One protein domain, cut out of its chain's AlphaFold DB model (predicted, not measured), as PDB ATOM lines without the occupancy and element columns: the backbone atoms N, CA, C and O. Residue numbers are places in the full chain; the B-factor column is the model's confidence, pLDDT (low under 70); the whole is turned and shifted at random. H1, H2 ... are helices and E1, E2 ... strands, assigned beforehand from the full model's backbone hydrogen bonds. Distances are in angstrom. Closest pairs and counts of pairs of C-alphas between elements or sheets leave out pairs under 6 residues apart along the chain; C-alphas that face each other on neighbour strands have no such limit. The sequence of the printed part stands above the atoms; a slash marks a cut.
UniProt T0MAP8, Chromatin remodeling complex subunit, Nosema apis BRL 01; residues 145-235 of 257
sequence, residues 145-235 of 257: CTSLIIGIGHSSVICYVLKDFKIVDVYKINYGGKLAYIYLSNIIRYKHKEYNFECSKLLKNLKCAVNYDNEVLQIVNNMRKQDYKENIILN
ATOM      1  N   CYS A 145      48.342 114.335  22.116       83.44
ATOM      2  CA  CYS A 145      47.868 113.455  21.061       83.44
ATOM      3  C   CYS A 145      49.018 113.060  20.127       83.44
ATOM      4  O   CYS A 145      50.126 113.601  20.198       83.44
ATOM      5  N   THR A 146      48.750 112.058  19.291       92.38
ATOM      6  CA  THR A 146      49.623 111.733  18.161       92.38
ATOM      7  C   THR A 146      49.410 112.795  17.088       92.38
ATOM      8  O   THR A 146      48.270 113.016  16.680       92.38
ATOM      9  N   SER A 147      50.489 113.442  16.654       94.44
ATOM     10  CA  SER A 147      50.439 114.631  15.800       94.44
ATOM     11  C   SER A 147      51.489 114.558  14.702       94.44
ATOM     12  O   SER A 147      52.582 114.043  14.918       94.44
ATOM     13  N   LEU A 148      51.171 115.118  13.537       95.75
ATOM     14  CA  LEU A 148      52.139 115.416  12.487       95.75
ATOM     15  C   LEU A 148      52.352 116.931  12.464       95.75
ATOM     16  O   LEU A 148      51.404 117.680  12.239       95.75
ATOM     17  N   ILE A 149      53.582 117.372  12.708       96.31
ATOM     18  CA  ILE A 149      53.978 118.779  12.591       96.31
ATOM     19  C   ILE A 149      54.699 118.942  11.261       96.31
ATOM     20  O   ILE A 149      55.583 118.148  10.957       96.31
ATOM     21  N   ILE A 150      54.336 119.965  10.488       97.56
ATOM     22  CA  ILE A 150      55.003 120.315   9.232       97.56
ATOM     23  C   ILE A 150      55.552 121.733   9.379       97.56
ATOM     24  O   ILE A 150      54.800 122.704   9.304       97.56
ATOM     25  N   GLY A 151      56.858 121.832   9.604       96.56
ATOM     26  CA  GLY A 151      57.603 123.083   9.626       96.56
ATOM     27  C   GLY A 151      58.017 123.474   8.217       96.56
ATOM     28  O   GLY A 151      58.748 122.735   7.558       96.56
ATOM     29  N   ILE A 152      57.539 124.620   7.728       96.12
ATOM     30  CA  ILE A 152      57.896 125.155   6.407       96.12
ATOM     31  C   ILE A 152      58.830 126.343   6.611       96.12
ATOM     32  O   ILE A 152      58.387 127.469   6.838       96.12
ATOM     33  N   GLY A 153      60.132 126.079   6.546       94.75
ATOM     34  CA  GLY A 153      61.171 127.064   6.807       94.75
ATOM     35  C   GLY A 153      61.761 127.708   5.551       94.75
ATOM     36  O   GLY A 153      61.451 127.386   4.399       94.75
ATOM     37  N   HIS A 154      62.696 128.629   5.781       95.50
ATOM     38  CA  HIS A 154      63.446 129.271   4.704       95.50
ATOM     39  C   HIS A 154      64.430 128.307   4.018       95.50
ATOM     40  O   HIS A 154      64.536 128.317   2.791       95.50
ATOM     41  N   SER A 155      65.127 127.458   4.776       95.69
ATOM     42  CA  SER A 155      66.130 126.535   4.215       95.69
ATOM     43  C   SER A 155      65.594 125.133   3.916       95.69
ATOM     44  O   SER A 155      66.116 124.472   3.021       95.69
ATOM     45  N   SER A 156      64.589 124.662   4.655       95.75
ATOM     46  CA  SER A 156      64.062 123.302   4.523       95.75
ATOM     47  C   SER A 156      62.604 123.204   4.981       95.75
ATOM     48  O   SER A 156      62.099 124.107   5.652       95.75
ATOM     49  N   VAL A 157      61.949 122.103   4.613       97.06
ATOM     50  CA  VAL A 157      60.671 121.663   5.180       97.06
ATOM     51  C   VAL A 157      60.944 120.424   6.021       97.06
ATOM     52  O   VAL A 157      61.545 119.466   5.525       97.06
ATOM     53  N   ILE A 158      60.502 120.426   7.276       97.38
ATOM     54  CA  ILE A 158      60.710 119.316   8.208       97.38
ATOM     55  C   ILE A 158      59.359 118.837   8.725       97.38
ATOM     56  O   ILE A 158      58.534 119.616   9.193       97.38
ATOM     57  N   CYS A 159      59.125 117.534   8.626       97.75
ATOM     58  CA  CYS A 159      57.956 116.877   9.183       97.75
ATOM     59  C   CYS A 159      58.362 116.101  10.435       97.75
ATOM     60  O   CYS A 159      59.266 115.270  10.368       97.75
ATOM     61  N   TYR A 160      57.659 116.317  11.544       97.19
ATOM     62  CA  TYR A 160      57.862 115.597  12.798       97.19
ATOM     63  C   TYR A 160      56.626 114.767  13.105       97.19
ATOM     64  O   TYR A 160      55.518 115.298  13.203       97.19
ATOM     65  N   VAL A 161      56.818 113.469  13.311       97.06
ATOM     66  CA  VAL A 161      55.776 112.589  13.835       97.06
ATOM     67  C   VAL A 161      55.926 112.552  15.349       97.06
ATOM     68  O   VAL A 161      56.968 112.151  15.870       97.06
ATOM     69  N   LEU A 162      54.894 112.986  16.066       95.38
ATOM     70  CA  LEU A 162      54.853 112.995  17.523       95.38
ATOM     71  C   LEU A 162      53.881 111.945  18.040       95.38
ATOM     72  O   LEU A 162      52.766 111.822  17.541       95.38
ATOM     73  N   LYS A 163      54.270 111.265  19.116       94.50
ATOM     74  CA  LYS A 163      53.406 110.413  19.934       94.50
ATOM     75  C   LYS A 163      53.593 110.780  21.403       94.50
ATOM     76  O   LYS A 163      54.701 110.687  21.924       94.50
ATOM     77  N   ASP A 164      52.529 111.232  22.062       88.38
ATOM     78  CA  ASP A 164      52.537 111.639  23.479       88.38
ATOM     79  C   ASP A 164      53.632 112.673  23.822       88.38
ATOM     80  O   ASP A 164      54.332 112.553  24.830       88.38
ATOM     81  N   PHE A 165      53.784 113.691  22.965       86.00
ATOM     82  CA  PHE A 165      54.846 114.714  23.007       86.00
ATOM     83  C   PHE A 165      56.282 114.207  22.805       86.00
ATOM     84  O   PHE A 165      57.233 114.952  23.031       86.00
ATOM     85  N   LYS A 166      56.467 112.969  22.345       91.25
ATOM     86  CA  LYS A 166      57.775 112.457  21.933       91.25
ATOM     87  C   LYS A 166      57.865 112.432  20.421       91.25
ATOM     88  O   LYS A 166      56.951 111.939  19.765       91.25
ATOM     89  N   ILE A 167      58.974 112.925  19.888       94.62
ATOM     90  CA  ILE A 167      59.302 112.785  18.470       94.62
ATOM     91  C   ILE A 167      59.633 111.311  18.229       94.62
ATOM     92  O   ILE A 167      60.530 110.770  18.875       94.62
ATOM     93  N   VAL A 168      58.870 110.659  17.357       96.75
ATOM     94  CA  VAL A 168      59.075 109.252  16.984       96.75
ATOM     95  C   VAL A 168      59.691 109.100  15.600       96.75
ATOM     96  O   VAL A 168      60.354 108.096  15.363       96.75
ATOM     97  N   ASP A 169      59.488 110.073  14.711       97.44
ATOM     98  CA  ASP A 169      60.063 110.062  13.367       97.44
ATOM     99  C   ASP A 169      60.209 111.485  12.814       97.44
ATOM    100  O   ASP A 169      59.488 112.398  13.237       97.44
ATOM    101  N   VAL A 170      61.145 111.667  11.883       97.62
ATOM    102  CA  VAL A 170      61.482 112.961  11.279       97.62
ATOM    103  C   VAL A 170      61.808 112.784   9.803       97.62
ATOM    104  O   VAL A 170      62.710 112.036   9.435       97.62
ATOM    105  N   TYR A 171      61.133 113.556   8.957       97.50
ATOM    106  CA  TYR A 171      61.390 113.601   7.521       97.50
ATOM    107  C   TYR A 171      61.799 115.008   7.127       97.50
ATOM    108  O   TYR A 171      61.122 115.974   7.469       97.50
ATOM    109  N   LYS A 172      62.889 115.131   6.373       95.81
ATOM    110  CA  LYS A 172      63.411 116.423   5.934       95.81
ATOM    111  C   LYS A 172      63.466 116.504   4.421       95.81
ATOM    112  O   LYS A 172      64.022 115.635   3.753       95.81
ATOM    113  N   ILE A 173      62.932 117.597   3.901       95.94
ATOM    114  CA  ILE A 173      63.032 117.984   2.503       95.94
ATOM    115  C   ILE A 173      63.970 119.187   2.455       95.94
ATOM    116  O   ILE A 173      63.682 120.233   3.037       95.94
ATOM    117  N   ASN A 174      65.087 119.057   1.737       93.81
ATOM    118  CA  ASN A 174      66.067 120.132   1.534       93.81
ATOM    119  C   ASN A 174      65.560 121.164   0.512       93.81
ATOM    120  O   ASN A 174      66.215 121.455  -0.487       93.81
ATOM    121  N   TYR A 175      64.351 121.664   0.740       94.94
ATOM    122  CA  TYR A 175      63.674 122.669  -0.053       94.94
ATOM    123  C   TYR A 175      62.917 123.595   0.887       94.94
ATOM    124  O   TYR A 175      62.218 123.129   1.776       94.94
ATOM    125  N   GLY A 176      63.056 124.898   0.688       94.38
ATOM    126  CA  GLY A 176      62.392 125.917   1.492       94.38
ATOM    127  C   GLY A 176      62.285 127.224   0.717       94.38
ATOM    128  O   GLY A 176      62.594 127.276  -0.480       94.38
ATOM    129  N   GLY A 177      61.889 128.291   1.409       92.44
ATOM    130  CA  GLY A 177      61.717 129.623   0.816       92.44
ATOM    131  C   GLY A 177      62.918 130.113  -0.007       92.44
ATOM    132  O   GLY A 177      62.728 130.691  -1.076       92.44
ATOM    133  N   LYS A 178      64.154 129.810   0.415       92.38
ATOM    134  CA  LYS A 178      65.386 130.182  -0.301       92.38
ATOM    135  C   LYS A 178      65.443 129.589  -1.706       92.38
ATOM    136  O   LYS A 178      65.699 130.302  -2.674       92.38
ATOM    137  N   LEU A 179      65.229 128.277  -1.824       93.25
ATOM    138  CA  LEU A 179      65.285 127.590  -3.115       93.25
ATOM    139  C   LEU A 179      64.077 127.938  -3.984       93.25
ATOM    140  O   LEU A 179      64.243 128.095  -5.190       93.25
ATOM    141  N   ALA A 180      62.901 128.142  -3.382       91.75
ATOM    142  CA  ALA A 180      61.726 128.641  -4.092       91.75
ATOM    143  C   ALA A 180      61.978 130.027  -4.711       91.75
ATOM    144  O   ALA A 180      61.714 130.237  -5.895       91.75
ATOM    145  N   TYR A 181      62.571 130.944  -3.943       90.38
ATOM    146  CA  TYR A 181      62.947 132.274  -4.417       90.38
ATOM    147  C   TYR A 181      63.990 132.224  -5.541       90.38
ATOM    148  O   TYR A 181      63.827 132.887  -6.568       90.38
ATOM    149  N   ILE A 182      65.049 131.421  -5.380       89.69
ATOM    150  CA  ILE A 182      66.090 131.247  -6.408       89.69
ATOM    151  C   ILE A 182      65.484 130.680  -7.695       89.69
ATOM    152  O   ILE A 182      65.778 131.171  -8.783       89.69
ATOM    153  N   TYR A 183      64.619 129.673  -7.581       91.44
ATOM    154  CA  TYR A 183      63.944 129.065  -8.722       91.44
ATOM    155  C   TYR A 183      63.084 130.081  -9.485       91.44
ATOM    156  O   TYR A 183      63.242 130.222 -10.699       91.44
ATOM    157  N   LEU A 184      62.246 130.848  -8.779       88.56
ATOM    158  CA  LEU A 184      61.429 131.906  -9.377       88.56
ATOM    159  C   LEU A 184      62.294 132.967 -10.069       88.56
ATOM    160  O   LEU A 184      62.047 133.314 -11.225       88.56
ATOM    161  N   SER A 185      63.337 133.435  -9.381       86.69
ATOM    162  CA  SER A 185      64.254 134.452  -9.901       86.69
ATOM    163  C   SER A 185      64.947 133.989 -11.181       86.69
ATOM    164  O   SER A 185      65.066 134.749 -12.141       86.69
ATOM    165  N   ASN A 186      65.364 132.723 -11.229       88.50
ATOM    166  CA  ASN A 186      65.994 132.138 -12.407       88.50
ATOM    167  C   ASN A 186      65.016 131.999 -13.581       88.50
ATOM    168  O   ASN A 186      65.396 132.291 -14.713       88.50
ATOM    169  N   ILE A 187      63.762 131.600 -13.335       88.94
ATOM    170  CA  ILE A 187      62.735 131.532 -14.388       88.94
ATOM    171  C   ILE A 187      62.495 132.910 -15.002       88.94
ATOM    172  O   ILE A 187      62.440 133.026 -16.228       88.94
ATOM    173  N   ILE A 188      62.356 133.943 -14.170       85.00
ATOM    174  CA  ILE A 188      62.086 135.306 -14.637       85.00
ATOM    175  C   ILE A 188      63.268 135.827 -15.447       85.00
ATOM    176  O   ILE A 188      63.071 136.231 -16.587       85.00
ATOM    177  N   ARG A 189      64.496 135.719 -14.925       83.69
ATOM    178  CA  ARG A 189      65.717 136.133 -15.640       83.69
ATOM    179  C   ARG A 189      65.910 135.394 -16.961       83.69
ATOM    180  O   ARG A 189      66.403 135.966 -17.927       83.69
ATOM    181  N   TYR A 190      65.526 134.118 -17.019       87.69
ATOM    182  CA  TYR A 190      65.607 133.344 -18.254       87.69
ATOM    183  C   TYR A 190      64.594 133.822 -19.306       87.69
ATOM    184  O   TYR A 190      64.938 133.908 -20.485       87.69
ATOM    185  N   LYS A 191      63.362 134.145 -18.886       86.56
ATOM    186  CA  LYS A 191      62.292 134.632 -19.773       86.56
ATOM    187  C   LYS A 191      62.452 136.106 -20.165       86.56
ATOM    188  O   LYS A 191      62.126 136.459 -21.292       86.56
ATOM    189  N   HIS A 192      62.978 136.934 -19.268       82.25
ATOM    190  CA  HIS A 192      63.123 138.384 -19.409       82.25
ATOM    191  C   HIS A 192      64.579 138.790 -19.144       82.25
ATOM    192  O   HIS A 192      64.911 139.331 -18.093       82.25
ATOM    193  N   LYS A 193      65.466 138.493 -20.101       72.44
ATOM    194  CA  LYS A 193      66.927 138.661 -19.954       72.44
ATOM    195  C   LYS A 193      67.384 140.100 -19.702       72.44
ATOM    196  O   LYS A 193      68.457 140.294 -19.144       72.44
ATOM    197  N   GLU A 194      66.597 141.077 -20.138       67.44
ATOM    198  CA  GLU A 194      66.924 142.505 -20.058       67.44
ATOM    199  C   GLU A 194      66.417 143.153 -18.757       67.44
ATOM    200  O   GLU A 194      66.837 144.256 -18.423       67.44
ATOM    201  N   TYR A 195      65.584 142.450 -17.978       65.75
ATOM    202  CA  TYR A 195      65.002 142.973 -16.743       65.75
ATOM    203  C   TYR A 195      65.785 142.530 -15.505       65.75
ATOM    204  O   TYR A 195      65.765 141.359 -15.111       65.75
ATOM    205  N   ASN A 196      66.401 143.494 -14.819       64.12
ATOM    206  CA  ASN A 196      66.931 143.320 -13.463       64.12
ATOM    207  C   ASN A 196      65.809 143.455 -12.420       64.12
ATOM    208  O   ASN A 196      65.852 144.304 -11.543       64.12
ATOM    209  N   PHE A 197      64.795 142.595 -12.513       68.50
ATOM    210  CA  PHE A 197      63.626 142.661 -11.639       68.50
ATOM    211  C   PHE A 197      63.894 142.071 -10.240       68.50
ATOM    212  O   PHE A 197      64.355 140.926 -10.105       68.50
ATOM    213  N   GLU A 198      63.542 142.813  -9.183       70.44
ATOM    214  CA  GLU A 198      63.590 142.314  -7.806       70.44
ATOM    215  C   GLU A 198      62.420 141.354  -7.523       70.44
ATOM    216  O   GLU A 198      61.295 141.738  -7.200       70.44
ATOM    217  N   CYS A 199      62.698 140.051  -7.598       73.88
ATOM    218  CA  CYS A 199      61.688 138.995  -7.470       73.88
ATOM    219  C   CYS A 199      61.023 138.913  -6.083       73.88
ATOM    220  O   CYS A 199      60.032 138.203  -5.921       73.88
ATOM    221  N   SER A 200      61.544 139.623  -5.078       70.75
ATOM    222  CA  SER A 200      61.002 139.653  -3.716       70.75
ATOM    223  C   SER A 200      59.571 140.208  -3.695       70.75
ATOM    224  O   SER A 200      58.711 139.664  -2.999       70.75
ATOM    225  N   LYS A 201      59.279 141.217  -4.532       72.19
ATOM    226  CA  LYS A 201      57.950 141.836  -4.667       72.19
ATOM    227  C   LYS A 201      56.893 140.837  -5.156       72.19
ATOM    228  O   LYS A 201      55.743 140.895  -4.725       72.19
ATOM    229  N   LEU A 202      57.284 139.869  -5.989       77.75
ATOM    230  CA  LEU A 202      56.379 138.843  -6.518       77.75
ATOM    231  C   LEU A 202      55.970 137.795  -5.490       77.75
ATOM    232  O   LEU A 202      54.898 137.213  -5.633       77.75
ATOM    233  N   LEU A 203      56.783 137.553  -4.459       79.19
ATOM    234  CA  LEU A 203      56.504 136.499  -3.480       79.19
ATOM    235  C   LEU A 203      55.147 136.693  -2.790       79.19
ATOM    236  O   LEU A 203      54.453 135.716  -2.532       79.19
ATOM    237  N   LYS A 204      54.741 137.950  -2.558       78.19
ATOM    238  CA  LYS A 204      53.449 138.309  -1.943       78.19
ATOM    239  C   LYS A 204      52.240 137.901  -2.787       78.19
ATOM    240  O   LYS A 204      51.137 137.798  -2.265       78.19
ATOM    241  N   ASN A 205      52.459 137.677  -4.075       82.38
ATOM    242  CA  ASN A 205      51.418 137.389  -5.046       82.38
ATOM    243  C   ASN A 205      51.330 135.906  -5.421       82.38
ATOM    244  O   ASN A 205      50.491 135.513  -6.231       82.38
ATOM    245  N   LEU A 206      52.208 135.076  -4.861       85.75
ATOM    246  CA  LEU A 206      52.178 133.643  -5.098       85.75
ATOM    247  C   LEU A 206      51.123 132.984  -4.213       85.75
ATOM    248  O   LEU A 206      50.977 133.307  -3.035       85.75
ATOM    249  N   LYS A 207      50.430 131.996  -4.776       88.62
ATOM    250  CA  LYS A 207      49.525 131.107  -4.045       88.62
ATOM    251  C   LYS A 207      49.782 129.660  -4.437       88.62
ATOM    252  O   LYS A 207      50.214 129.380  -5.556       88.62
ATOM    253  N   CYS A 208      49.482 128.739  -3.528       90.62
ATOM    254  CA  CYS A 208      49.383 127.330  -3.888       90.62
ATOM    255  C   CYS A 208      48.062 127.104  -4.629       90.62
ATOM    256  O   CYS A 208      47.002 127.467  -4.116       90.62
ATOM    257  N   ALA A 209      48.135 126.516  -5.821       93.25
ATOM    258  CA  ALA A 209      46.953 126.067  -6.546       93.25
ATOM    259  C   ALA A 209      46.269 124.935  -5.765       93.25
ATOM    260  O   ALA A 209      46.937 124.015  -5.289       93.25
ATOM    261  N   VAL A 210      44.944 124.989  -5.649       93.38
ATOM    262  CA  VAL A 210      44.131 123.921  -5.049       93.38
ATOM    263  C   VAL A 210      44.053 122.735  -6.008       93.38
ATOM    264  O   VAL A 210      44.123 121.583  -5.584       93.38
ATOM    265  N   ASN A 211      43.938 123.014  -7.309       96.12
ATOM    266  CA  ASN A 211      44.004 122.010  -8.364       96.12
ATOM    267  C   ASN A 211      44.912 122.520  -9.482       96.12
ATOM    268  O   ASN A 211      44.473 123.243 -10.374       96.12
ATOM    269  N   TYR A 212      46.184 122.136  -9.403       95.25
ATOM    270  CA  TYR A 212      47.229 122.630 -10.291       95.25
ATOM    271  C   TYR A 212      46.891 122.432 -11.773       95.25
ATOM    272  O   TYR A 212      46.954 123.389 -12.540       95.25
ATOM    273  N   ASP A 213      46.460 121.233 -12.168       96.56
ATOM    274  CA  ASP A 213      46.205 120.912 -13.576       96.56
ATOM    275  C   ASP A 213      45.064 121.758 -14.154       96.56
ATOM    276  O   ASP A 213      45.193 122.349 -15.231       96.56
ATOM    277  N   ASN A 214      43.958 121.872 -13.415       96.56
ATOM    278  CA  ASN A 214      42.817 122.673 -13.849       96.56
ATOM    279  C   ASN A 214      43.137 124.170 -13.854       96.56
ATOM    280  O   ASN A 214      42.787 124.851 -14.817       96.56
ATOM    281  N   GLU A 215      43.809 124.684 -12.821       94.25
ATOM    282  CA  GLU A 215      44.182 126.102 -12.746       94.25
ATOM    283  C   GLU A 215      45.152 126.480 -13.873       94.25
ATOM    284  O   GLU A 215      44.958 127.500 -14.532       94.25
ATOM    285  N   VAL A 216      46.135 125.632 -14.190       93.25
ATOM    286  CA  VAL A 216      47.057 125.861 -15.314       93.25
ATOM    287  C   VAL A 216      46.308 125.905 -16.648       93.25
ATOM    288  O   VAL A 216      46.532 126.814 -17.452       93.25
ATOM    289  N   LEU A 217      45.388 124.966 -16.893       95.12
ATOM    290  CA  LEU A 217      44.575 124.967 -18.114       95.12
ATOM    291  C   LEU A 217      43.679 126.206 -18.207       95.12
ATOM    292  O   LEU A 217      43.531 126.778 -19.290       95.12
ATOM    293  N   GLN A 218      43.093 126.636 -17.088       93.69
ATOM    294  CA  GLN A 218      42.295 127.859 -17.020       93.69
ATOM    295  C   GLN A 218      43.136 129.092 -17.351       93.69
ATOM    296  O   GLN A 218      42.732 129.865 -18.219       93.69
ATOM    297  N   ILE A 219      44.328 129.227 -16.763       92.06
ATOM    298  CA  ILE A 219      45.257 130.329 -17.054       92.06
ATOM    299  C   ILE A 219      45.576 130.375 -18.553       92.06
ATOM    300  O   ILE A 219      45.402 131.412 -19.192       92.06
ATOM    301  N   VAL A 220      45.961 129.247 -19.159       93.00
ATOM    302  CA  VAL A 220      46.283 129.188 -20.597       93.00
ATOM    303  C   VAL A 220      45.072 129.548 -21.466       93.00
ATOM    304  O   VAL A 220      45.210 130.269 -22.457       93.00
ATOM    305  N   ASN A 221      43.878 129.073 -21.111       94.94
ATOM    306  CA  ASN A 221      42.653 129.384 -21.848       94.94
ATOM    307  C   ASN A 221      42.256 130.861 -21.731       94.94
ATOM    308  O   ASN A 221      41.808 131.440 -22.721       94.94
ATOM    309  N   ASN A 222      42.448 131.476 -20.563       94.38
ATOM    310  CA  ASN A 222      42.207 132.902 -20.347       94.38
ATOM    311  C   ASN A 222      43.190 133.746 -21.168       94.38
ATOM    312  O   ASN A 222      42.760 134.615 -21.924       94.38
ATOM    313  N   MET A 223      44.480 133.392 -21.159       91.75
ATOM    314  CA  MET A 223      45.494 134.051 -21.990       91.75
ATOM    315  C   MET A 223      45.170 133.966 -23.490       91.75
ATOM    316  O   MET A 223      45.294 134.958 -24.205       91.75
ATOM    317  N   ARG A 224      44.691 132.814 -23.985       94.06
ATOM    318  CA  ARG A 224      44.255 132.658 -25.390       94.06
ATOM    319  C   ARG A 224      43.085 133.569 -25.758       94.06
ATOM    320  O   ARG A 224      42.979 133.986 -26.906       94.06
ATOM    321  N   LYS A 225      42.216 133.864 -24.792       96.31
ATOM    322  CA  LYS A 225      41.094 134.802 -24.932       96.31
ATOM    323  C   LYS A 225      41.492 136.254 -24.648       96.31
ATOM    324  O   LYS A 225      40.619 137.113 -24.685       96.31
ATOM    325  N   GLN A 226      42.773 136.519 -24.372       93.31
ATOM    326  CA  GLN A 226      43.289 137.821 -23.939       93.31
ATOM    327  C   GLN A 226      42.621 138.345 -22.651       93.31
ATOM    328  O   GLN A 226      42.532 139.551 -22.439       93.31
ATOM    329  N   ASP A 227      42.151 137.443 -21.783       92.94
ATOM    330  CA  ASP A 227      41.647 137.790 -20.454       92.94
ATOM    331  C   ASP A 227      42.783 137.693 -19.428       92.94
ATOM    332  O   ASP A 227      43.275 136.606 -19.125       92.94
ATOM    333  N   TYR A 228      43.206 138.848 -18.918       88.69
ATOM    334  CA  TYR A 228      44.349 138.995 -18.013       88.69
ATOM    335  C   TYR A 228      43.960 139.565 -16.644       88.69
ATOM    336  O   TYR A 228      44.817 140.064 -15.925       88.69
ATOM    337  N   LYS A 229      42.678 139.514 -16.259       85.56
ATOM    338  CA  LYS A 229      42.190 140.119 -15.000       85.56
ATOM    339  C   LYS A 229      42.862 139.581 -13.737       85.56
ATOM    340  O   LYS A 229      42.962 140.303 -12.752       85.56
ATOM    341  N   GLU A 230      43.282 138.321 -13.761       80.81
ATOM    342  CA  GLU A 230      43.971 137.668 -12.642       80.81
ATOM    343  C   GLU A 230      45.501 137.750 -12.760       80.81
ATOM    344  O   GLU A 230      46.218 137.271 -11.881       80.81
ATOM    345  N   ASN A 231      46.013 138.352 -13.838       81.81
ATOM    346  CA  ASN A 231      47.442 138.509 -14.045       81.81
ATOM    347  C   ASN A 231      47.945 139.759 -13.335       81.81
ATOM    348  O   ASN A 231      47.275 140.788 -13.270       81.81
ATOM    349  N   ILE A 232      49.183 139.674 -12.872       78.31
ATOM    350  CA  ILE A 232      49.890 140.806 -12.293       78.31
ATOM    351  C   ILE A 232      50.803 141.359 -13.365       78.31
ATOM    352  O   ILE A 232      51.655 140.645 -13.898       78.31
ATOM    353  N   ILE A 233      50.573 142.622 -13.694       76.00
ATOM    354  CA  ILE A 233      51.414 143.370 -14.612       76.00
ATOM    355  C   ILE A 233      52.544 143.962 -13.779       76.00
ATOM    356  O   ILE A 233      52.300 144.576 -12.743       76.00
ATOM    357  N   LEU A 234      53.773 143.712 -14.210       70.88
ATOM    358  CA  LEU A 234      54.962 144.314 -13.628       70.88
ATOM    359  C   LEU A 234      55.285 145.549 -14.465       70.88
ATOM    360  O   LEU A 234      55.698 145.395 -15.612       70.88
ATOM    361  N   ASN A 235      55.044 146.740 -13.919       64.50
ATOM    362  CA  ASN A 235      55.426 148.001 -14.549       64.50
ATOM    363  C   ASN A 235      56.761 148.485 -13.961       64.50
ATOM    364  O   ASN A 235      57.027 148.279 -12.779       64.50
TER     365      ASN A 235
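This is residues 145 to 235 of the 257 residues of the protein "Chromatin remodeling complex subunit" of Nosema apis BRL 01 (UniProt T0MAP8). A ribbon of three antiparallel strands, E1, E2 and E3, forms one end of a long, open frame, and helix H1 carries the long axis onward from it. Helix H3 makes a separate arm across a gap from H1, with the short H2 and unnamed chain between them. The printed part has 91 residues, in the order E1 E2 E3 H1 H2 H3, and its class is mixed, helices and strands. It is only just loose, close to extended, with a radius of gyration of the C-alphas of 18.3 A and spans of 55 by 30 by 17 A.

E1, residues 147 to 152, and E2, residues 157 to 163, form a hairpin; N 149 and O 160 are 2.9 A apart, within hydrogen-bond range. E2 and E3, residues 166 to 173, form another hairpin, with N 159 and O 171 at 2.8 A. The three make a meander, each strand the antiparallel neighbour of the one before. E3 bends by 54 degrees at residue 169. After a tight link comes H1, residues 177 to 191, not on the sheet. H2, residues 200 to 203, is close to H1 but not clearly touching; their closest C-alphas, of Tyr 181 and Ser 200, are 7.7 A apart. H3, residues 212 to 224, is apart from H1 and from H2. In H1 and H3 every O i to N i+4 pair is within hydrogen-bond range; H2 is too short for one.

E1 begins at C-alpha 147 (50.439, 114.631, 15.800). E3 is 20.9 A long, H1 21.2 A and H3 18.4 A, ending at C-alpha 224 (44.255, 132.658, -25.390).

The C-alphas farthest apart, of Asp 164 and Glu 194, are 55.3 A apart. The printed part has no cut, and no link is long. Residues 194 to 197 and 235 have pLDDT under 70.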